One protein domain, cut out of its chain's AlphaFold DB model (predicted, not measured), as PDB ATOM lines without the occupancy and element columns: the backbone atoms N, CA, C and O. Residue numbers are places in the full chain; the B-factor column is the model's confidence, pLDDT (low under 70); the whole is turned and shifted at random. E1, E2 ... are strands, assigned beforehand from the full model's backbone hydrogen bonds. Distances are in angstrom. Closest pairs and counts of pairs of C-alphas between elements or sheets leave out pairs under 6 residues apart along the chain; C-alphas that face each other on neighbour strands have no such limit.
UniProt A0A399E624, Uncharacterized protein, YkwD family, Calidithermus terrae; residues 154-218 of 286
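This is residues 154 to 218 of the 286 residues of the protein "Uncharacterized protein, YkwD family" of Calidithermus terrae (UniProt A0A399E624). Two small antiparallel sheets stand partly face to face like a short, loosely formed sandwich: four strands, E3, E2, E5 and E6, make the larger sheet, and three, E4, E1 and E7, make the smaller one. The larger sheet is strongly twisted and curled, with E6 at the edge that turns away from the smaller sheet, while the chain passes between the sheets at E1 to E2, E3 to E4, E4 to E5 and E6 to E7. The printed part has 65 residues with seven named strands, E1 to E7 in order along the chain, and no named helix; the class is all strand. The whole is compact, with a radius of gyration of the C-alphas of 10.8 A and spans of 29 by 23 by 16 A.

Start in the larger sheet at E2, residues 164 to 168, 13.3 A long, and go on to E3, residues 171 to 176, 14.5 A. Find C-alpha 192 at (121.552, 95.499, 129.411); from there E5 runs 19.8 A to residue 198, and E6, residues 201 to 204, follows with 10.2 A. For the smaller sheet, find C-alpha 154 at (121.775, 104.485, 132.583), where E1 begins, running 15.5 A to residue 159. E4, residues 179 to 186, is 19.8 A long and bends by 55 degrees at residue 182. E7, residues 214 to 218, is 12.9 A long and ends at C-alpha 218, (122.941, 108.798, 127.801).

Look first at the larger sheet, in the order E3, E2, E5, E6, where E3 and E6 are edge strands. E2 and E3 form a hairpin, with N 166 and O 174 2.8 A apart, within hydrogen-bond range. E2 and E5 are antiparallel at 144 degrees, with N 165 and O 195 at 2.8 A. E5 and E6 form the other hairpin, at 135 degrees, with N 196 and O 203 at 2.8 A. In the smaller sheet, E1 is the inner strand. It is antiparallel to E4 at 168 degrees, with N 154 and O 184 at 2.8 A, and to E7 at 162 degrees, with N 155 and O 216 at 2.8 A. Between the sheets, E3 and E4 meet only through their link; among the pairs that are apart are E1 and E5, E2 and E4, and E5 and E7.

The two C-alphas farthest apart, those of Gly 199 and Glu 218, are 31.7 A from each other. The printed part has no cut and no long link; the link from E6 to E7, nine residues, is short, and the other five are tight. The mean pLDDT of the printed part is 90.5; look for values under 70 at residue 208 and residues 210 to 211.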
ATOM      1  N   LEU A 154     123.141 104.963 132.470       95.94
ATOM      2  CA  LEU A 154     121.775 104.485 132.583       95.94
ATOM      3  C   LEU A 154     121.026 105.364 133.579       95.94
ATOM      4  O   LEU A 154     121.282 105.293 134.782       95.94
ATOM      5  N   ARG A 155     120.087 106.165 133.082       96.69
ATOM      6  CA  ARG A 155     119.155 106.939 133.898       96.69
ATOM      7  C   ARG A 155     117.892 106.119 134.133       96.69
ATOM      8  O   ARG A 155     117.202 105.775 133.176       96.69
ATOM      9  N   LEU A 156     117.593 105.835 135.396       95.69
ATOM     10  CA  LEU A 156     116.362 105.169 135.814       95.69
ATOM     11  C   LEU A 156     115.447 106.183 136.495       95.69
ATOM     12  O   LEU A 156     115.867 106.867 137.430       95.69
ATOM     13  N   SER A 157     114.198 106.257 136.039       95.94
ATOM     14  CA  SER A 157     113.198 107.179 136.584       95.94
ATOM     15  C   SER A 157     111.816 106.545 136.689       95.94
ATOM     16  O   SER A 157     111.461 105.696 135.874       95.94
ATOM     17  N   GLY A 158     111.013 106.998 137.650       94.44
ATOM     18  CA  GLY A 158     109.626 106.567 137.836       94.44
ATOM     19  C   GLY A 158     109.471 105.549 138.962       94.44
ATOM     20  O   GLY A 158     110.208 105.580 139.948       94.44
ATOM     21  N   GLN A 159     108.485 104.663 138.833       94.00
ATOM     22  CA  GLN A 159     108.118 103.709 139.874       94.00
ATOM     23  C   GLN A 159     108.107 102.286 139.304       94.00
ATOM     24  O   GLN A 159     107.403 101.988 138.348       94.00
ATOM     25  N   ALA A 160     108.889 101.385 139.885       92.50
ATOM     26  CA  ALA A 160     108.814  99.963 139.587       92.50
ATOM     27  C   ALA A 160     107.821  99.261 140.544       92.50
ATOM     28  O   ALA A 160     107.641  99.719 141.680       92.50
ATOM     29  N   PRO A 161     107.204  98.138 140.124       90.44
ATOM     30  CA  PRO A 161     106.345  97.306 140.981       90.44
ATOM     31  C   PRO A 161     107.038  96.758 142.234       90.44
ATOM     32  O   PRO A 161     106.388  96.427 143.220       90.44
ATOM     33  N   GLY A 162     108.365  96.647 142.191       91.44
ATOM     34  CA  GLY A 162     109.204  96.109 143.253       91.44
ATOM     35  C   GLY A 162     110.669  96.492 143.031       91.44
ATOM     36  O   GLY A 162     110.960  97.289 142.134       91.44
ATOM     37  N   PRO A 163     111.602  95.963 143.842       94.62
ATOM     38  CA  PRO A 163     113.028  96.177 143.627       94.62
ATOM     39  C   PRO A 163     113.433  95.762 142.210       94.62
ATOM     40  O   PRO A 163     113.108  94.657 141.764       94.62
ATOM     41  N   LEU A 164     114.144  96.651 141.522       94.62
ATOM     42  CA  LEU A 164     114.587  96.451 140.149       94.62
ATOM     43  C   LEU A 164     116.059  96.032 140.148       94.62
ATOM     44  O   LEU A 164     116.903  96.630 140.815       94.62
ATOM     45  N   GLY A 165     116.364  94.987 139.400       95.06
ATOM     46  CA  GLY A 165     117.706  94.510 139.126       95.06
ATOM     47  C   GLY A 165     118.130  94.995 137.753       95.06
ATOM     48  O   GLY A 165     117.390  94.848 136.781       95.06
ATOM     49  N   VAL A 166     119.321  95.570 137.683       94.62
ATOM     50  CA  VAL A 166     120.018  95.898 136.444       94.62
ATOM     51  C   VAL A 166     121.023  94.789 136.193       94.62
ATOM     52  O   VAL A 166     121.883  94.544 137.042       94.62
ATOM     53  N   PHE A 167     120.911  94.126 135.049       93.44
ATOM     54  CA  PHE A 167     121.749  92.998 134.673       93.44
ATOM     55  C   PHE A 167     122.621  93.353 133.476       93.44
ATOM     56  O   PHE A 167     122.145  93.944 132.507       93.44
ATOM     57  N   LEU A 168     123.890  92.955 133.547       91.62
ATOM     58  CA  LEU A 168     124.839  93.008 132.441       91.62
ATOM     59  C   LEU A 168     125.232  91.577 132.095       91.62
ATOM     60  O   LEU A 168     125.691  90.840 132.967       91.62
ATOM     61  N   ASP A 169     124.988  91.159 130.853       85.31
ATOM     62  CA  ASP A 169     125.263  89.792 130.386       85.31
ATOM     63  C   ASP A 169     124.692  88.712 131.334       85.31
ATOM     64  O   ASP A 169     125.343  87.718 131.661       85.31
ATOM     65  N   ARG A 170     123.445  88.925 131.789       86.50
ATOM     66  CA  ARG A 170     122.692  88.083 132.746       86.50
ATOM     67  C   ARG A 170     123.247  88.019 134.171       86.50
ATOM     68  O   ARG A 170     122.748  87.238 134.977       86.50
ATOM     69  N   GLN A 171     124.228  88.845 134.518       88.44
ATOM     70  CA  GLN A 171     124.712  88.981 135.890       88.44
ATOM     71  C   GLN A 171     124.189  90.256 136.538       88.44
ATOM     72  O   GLN A 171     124.136  91.308 135.904       88.44
ATOM     73  N   LEU A 172     123.794  90.164 137.809       91.25
ATOM     74  CA  LEU A 172     123.282  91.307 138.558       91.25
ATOM     75  C   LEU A 172     124.398  92.344 138.752       91.25
ATOM     76  O   LEU A 172     125.385  92.085 139.436       91.25
ATOM     77  N   PHE A 173     124.214  93.528 138.177       93.25
ATOM     78  CA  PHE A 173     125.143  94.654 138.274       93.25
ATOM     79  C   PHE A 173     124.752  95.634 139.378       93.25
ATOM     80  O   PHE A 173     125.606  96.145 140.105       93.25
ATOM     81  N   ALA A 174     123.453  95.898 139.513       93.25
ATOM     82  CA  ALA A 174     122.917  96.733 140.576       93.25
ATOM     83  C   ALA A 174     121.508  96.281 140.957       93.25
ATOM     84  O   ALA A 174     120.698  95.955 140.093       93.25
ATOM     85  N   GLN A 175     121.205  96.317 142.250       94.44
ATOM     86  CA  GLN A 175     119.840  96.238 142.757       94.44
ATOM     87  C   GLN A 175     119.442  97.630 143.244       94.44
ATOM     88  O   GLN A 175     120.140  98.226 144.063       94.44
ATOM     89  N   VAL A 176     118.312  98.128 142.758       94.00
ATOM     90  CA  VAL A 176     117.763  99.428 143.136       94.00
ATOM     91  C   VAL A 176     116.372  99.260 143.736       94.00
ATOM     92  O   VAL A 176     115.664  98.284 143.475       94.00
ATOM     93  N   GLY A 177     115.996 100.199 144.601       93.69
ATOM     94  CA  GLY A 177     114.658 100.234 145.179       93.69
ATOM     95  C   GLY A 177     113.576 100.486 144.119       93.69
ATOM     96  O   GLY A 177     113.886 100.836 142.982       93.69
ATOM     97  N   PRO A 178     112.296 100.345 144.490       92.19
ATOM     98  CA  PRO A 178     111.189 100.514 143.552       92.19
ATOM     99  C   PRO A 178     110.971 101.980 143.132       92.19
ATOM    100  O   PRO A 178     110.444 102.232 142.055       92.19
ATOM    101  N   LYS A 179     111.388 102.958 143.950       95.12
ATOM    102  CA  LYS A 179     111.389 104.380 143.578       95.12
ATOM    103  C   LYS A 179     112.680 104.704 142.830       95.12
ATOM    104  O   LYS A 179     113.762 104.603 143.409       95.12
ATOM    105  N   LEU A 180     112.558 105.103 141.569       95.12
ATOM    106  CA  LEU A 180     113.685 105.314 140.669       95.12
ATOM    107  C   LEU A 180     113.883 106.809 140.417       95.12
ATOM    108  O   LEU A 180     113.016 107.480 139.860       95.12
ATOM    109  N   ASP A 181     115.040 107.306 140.837       95.62
ATOM    110  CA  ASP A 181     115.579 108.619 140.482       95.62
ATOM    111  C   ASP A 181     117.100 108.571 140.663       95.62
ATOM    112  O   ASP A 181     117.659 109.037 141.656       95.62
ATOM    113  N   LEU A 182     117.768 107.835 139.774       96.12
ATOM    114  CA  LEU A 182     119.200 107.576 139.895       96.12
ATOM    115  C   LEU A 182     119.859 107.362 138.535       96.12
ATOM    116  O   LEU A 182     119.210 107.075 137.530       96.12
ATOM    117  N   SER A 183     121.182 107.494 138.519       96.06
ATOM    118  CA  SER A 183     122.010 107.199 137.352       96.06
ATOM    119  C   SER A 183     123.085 106.180 137.702       96.06
ATOM    120  O   SER A 183     123.761 106.308 138.723       96.06
ATOM    121  N   LEU A 184     123.255 105.181 136.843       95.00
ATOM    122  CA  LEU A 184     124.311 104.181 136.938       95.00
ATOM    123  C   LEU A 184     125.253 104.349 135.757       95.00
ATOM    124  O   LEU A 184     124.819 104.367 134.611       95.00
ATOM    125  N   GLU A 185     126.546 104.448 136.025       95.75
ATOM    126  CA  GLU A 185     127.534 104.383 134.957       95.75
ATOM    127  C   GLU A 185     127.774 102.928 134.571       95.75
ATOM    128  O   GLU A 185     128.094 102.100 135.429       95.75
ATOM    129  N   LEU A 186     127.577 102.624 133.290       95.44
ATOM    130  CA  LEU A 186     127.726 101.286 132.745       95.44
ATOM    131  C   LEU A 186     129.109 101.123 132.102       95.44
ATOM    132  O   LEU A 186     129.580 102.037 131.415       95.44
ATOM    133  N   PRO A 187     129.756  99.960 132.271       94.62
ATOM    134  CA  PRO A 187     130.933  99.624 131.489       94.62
ATOM    135  C   PRO A 187     130.572  99.445 129.998       94.62
ATOM    136  O   PRO A 187     129.430  99.110 129.664       94.62
ATOM    137  N   PRO A 188     131.525  99.665 129.078       91.12
ATOM    138  CA  PRO A 188     131.266  99.600 127.643       91.12
ATOM    139  C   PRO A 188     130.913  98.179 127.180       91.12
ATOM    140  O   PRO A 188     131.383  97.186 127.732       91.12
ATOM    141  N   GLY A 189     130.106  98.084 126.120       84.94
ATOM    142  CA  GLY A 189     129.807  96.821 125.435       84.94
ATOM    143  C   GLY A 189     128.947  95.821 126.217       84.94
ATOM    144  O   GLY A 189     128.794  94.695 125.757       84.94
ATOM    145  N   ALA A 190     128.394  96.202 127.371       81.19
ATOM    146  CA  ALA A 190     127.543  95.326 128.168       81.19
ATOM    147  C   ALA A 190     126.121  95.221 127.591       81.19
ATOM    148  O   ALA A 190     125.515  96.237 127.234       81.19
ATOM    149  N   ARG A 191     125.557  94.004 127.543       87.88
ATOM    150  CA  ARG A 191     124.146  93.810 127.189       87.88
ATOM    151  C   ARG A 191     123.269  94.047 128.414       87.88
ATOM    152  O   ARG A 191     123.376  93.326 129.400       87.88
ATOM    153  N   LEU A 192     122.410  95.055 128.320       91.69
ATOM    154  CA  LEU A 192     121.552  95.499 129.411       91.69
ATOM    155  C   LEU A 192     120.231  94.724 129.441       91.69
ATOM    156  O   LEU A 192     119.511  94.673 128.446       91.69
ATOM    157  N   GLU A 193     119.908  94.164 130.602       93.25
ATOM    158  CA  GLU A 193     118.628  93.521 130.904       93.25
ATOM    159  C   GLU A 193     118.110  94.024 132.261       93.25
ATOM    160  O   GLU A 193     118.887  94.473 133.110       93.25
ATOM    161  N   TYR A 194     116.797  93.942 132.482       94.00
ATOM    162  CA  TYR A 194     116.182  94.313 133.757       94.00
ATOM    163  C   TYR A 194     115.367  93.157 134.319       94.00
ATOM    164  O   TYR A 194     114.779  92.375 133.571       94.00
ATOM    165  N   GLY A 195     115.302  93.069 135.644       94.06
ATOM    166  CA  GLY A 195     114.457  92.090 136.314       94.06
ATOM    167  C   GLY A 195     113.793  92.645 137.562       94.06
ATOM    168  O   GLY A 195     114.367  93.479 138.253       94.06
ATOM    169  N   LEU A 196     112.588  92.176 137.863       93.25
ATOM    170  CA  LEU A 196     111.895  92.473 139.113       93.25
ATOM    171  C   LEU A 196     112.160  91.363 140.126       93.25
ATOM    172  O   LEU A 196     112.181  90.179 139.777       93.25
ATOM    173  N   LYS A 197     112.388  91.761 141.378       92.56
ATOM    174  CA  LYS A 197     112.603  90.822 142.476       92.56
ATOM    175  C   LYS A 197     111.271  90.361 143.054       92.56
ATOM    176  O   LYS A 197     110.498  91.184 143.538       92.56
ATOM    177  N   GLU A 198     111.064  89.051 143.098       89.12
ATOM    178  CA  GLU A 198     109.942  88.425 143.797       89.12
ATOM    179  C   GLU A 198     110.478  87.283 144.670       89.12
ATOM    180  O   GLU A 198     111.079  86.314 144.195       89.12
ATOM    181  N   GLY A 199     110.348  87.443 145.990       88.62
ATOM    182  CA  GLY A 199     111.014  86.576 146.962       88.62
ATOM    183  C   GLY A 199     112.540  86.586 146.793       88.62
ATOM    184  O   GLY A 199     113.189  87.625 146.936       88.62
ATOM    185  N   GLN A 200     113.110  85.412 146.508       87.94
ATOM    186  CA  GLN A 200     114.547  85.219 146.253       87.94
ATOM    187  C   GLN A 200     114.896  85.152 144.756       87.94
ATOM    188  O   GLN A 200     116.062  84.977 144.408       87.94
ATOM    189  N   SER A 201     113.904  85.303 143.876       91.19
ATOM    190  CA  SER A 201     114.050  85.107 142.434       91.19
ATOM    191  C   SER A 201     113.956  86.424 141.667       91.19
ATOM    192  O   SER A 201     113.360  87.402 142.127       91.19
ATOM    193  N   TRP A 202     114.552  86.428 140.475       92.25
ATOM    194  CA  TRP A 202     114.496  87.532 139.525       92.25
ATOM    195  C   TRP A 202     113.721  87.114 138.285       92.25
ATOM    196  O   TRP A 202     113.990  86.059 137.710       92.25
ATOM    197  N   PHE A 203     112.800  87.968 137.855       90.56
ATOM    198  CA  PHE A 203     111.979  87.746 136.672       90.56
ATOM    199  C   PHE A 203     112.234  88.856 135.666       90.56
ATOM    200  O   PHE A 203     112.230  90.027 136.042       90.56
ATOM    201  N   LEU A 204     112.477  88.491 134.404       90.06
ATOM    202  CA  LEU A 204     112.739  89.451 133.332       90.06
ATOM    203  C   LEU A 204     111.605  90.479 133.260       90.06
ATOM    204  O   LEU A 204     110.435  90.109 133.182       90.06
ATOM    205  N   ALA A 205     111.971  91.755 133.255       86.44
ATOM    206  CA  ALA A 205     111.035  92.863 133.213       86.44
ATOM    207  C   ALA A 205     111.386  93.778 132.035       86.44
ATOM    208  O   ALA A 205     112.380  94.503 132.101       86.44
ATOM    209  N   PRO A 206     110.609  93.764 130.938       83.56
ATOM    210  CA  PRO A 206     110.736  94.771 129.899       83.56
ATOM    211  C   PRO A 206     110.556  96.176 130.479       83.56
ATOM    212  O   PRO A 206     109.840  96.376 131.466       83.56
ATOM    213  N   GLU A 207     111.191  97.153 129.843       77.31
ATOM    214  CA  GLU A 207     111.059  98.551 130.235       77.31
ATOM    215  C   GLU A 207     109.586  98.982 130.312       77.31
ATOM    216  O   GLU A 207     108.770  98.625 129.460       77.31
ATOM    217  N   GLY A 208     109.233  99.727 131.365       67.62
ATOM    218  CA  GLY A 208     107.876 100.232 131.580       67.62
ATOM    219  C   GLY A 208     106.873  99.211 132.115       67.62
ATOM    220  O   GLY A 208     105.761  99.601 132.484       67.62
ATOM    221  N   GLN A 209     107.235  97.929 132.234       74.44
ATOM    222  CA  GLN A 209     106.302  96.905 132.700       74.44
ATOM    223  C   GLN A 209     105.878  97.145 134.163       74.44
ATOM    224  O   GLN A 209     106.706  97.254 135.069       74.44
ATOM    225  N   GLY A 210     104.558  97.213 134.381       59.00
ATOM    226  CA  GLY A 210     103.909  97.149 135.695       59.00
ATOM    227  C   GLY A 210     103.928  98.418 136.558       59.00
ATOM    228  O   GLY A 210     103.272  98.417 137.595       59.00
ATOM    229  N   GLY A 211     104.640  99.489 136.182       68.94
ATOM    230  CA  GLY A 211     104.769 100.666 137.064       68.94
ATOM    231  C   GLY A 211     105.084 102.016 136.408       68.94
ATOM    232  O   GLY A 211     105.161 103.023 137.106       68.94
ATOM    233  N   GLY A 212     105.238 102.083 135.080       84.44
ATOM    234  CA  GLY A 212     105.516 103.358 134.402       84.44
ATOM    235  C   GLY A 212     106.922 103.914 134.661       84.44
ATOM    236  O   GLY A 212     107.143 105.120 134.558       84.44
ATOM    237  N   TRP A 213     107.875 103.048 135.012       92.88
ATOM    238  CA  TRP A 213     109.292 103.393 135.049       92.88
ATOM    239  C   TRP A 213     109.905 103.437 133.647       92.88
ATOM    240  O   TRP A 213     109.390 102.839 132.707       92.88
ATOM    241  N   GLN A 214     111.020 104.148 133.514       93.06
ATOM    242  CA  GLN A 214     111.741 104.330 132.258       93.06
ATOM    243  C   GLN A 214     113.236 104.155 132.480       93.06
ATOM    244  O   GLN A 214     113.758 104.460 133.560       93.06
ATOM    245  N   ALA A 215     113.914 103.712 131.431       93.12
ATOM    246  CA  ALA A 215     115.351 103.575 131.381       93.12
ATOM    247  C   ALA A 215     115.896 104.258 130.130       93.12
ATOM    248  O   ALA A 215     115.580 103.901 129.001       93.12
ATOM    249  N   ARG A 216     116.764 105.250 130.323       94.06
ATOM    250  CA  ARG A 216     117.410 105.954 129.213       94.06
ATOM    251  C   ARG A 216     118.912 105.783 129.288       94.06
ATOM    252  O   ARG A 216     119.504 105.959 130.350       94.06
ATOM    253  N   LEU A 217     119.521 105.492 128.145       94.62
ATOM    254  CA  LEU A 217     120.965 105.547 127.989       94.62
ATOM    255  C   LEU A 217     121.374 106.927 127.482       94.62
ATOM    256  O   LEU A 217     120.875 107.403 126.464       94.62
ATOM    257  N   GLU A 218     122.304 107.547 128.189       95.69
ATOM    258  CA  GLU A 218     122.941 108.798 127.801       95.69
ATOM    259  C   GLU A 218     124.426 108.526 127.601       95.69
ATOM    260  O   GLU A 218     125.075 107.935 128.466       95.69
TER     261      GLU A 218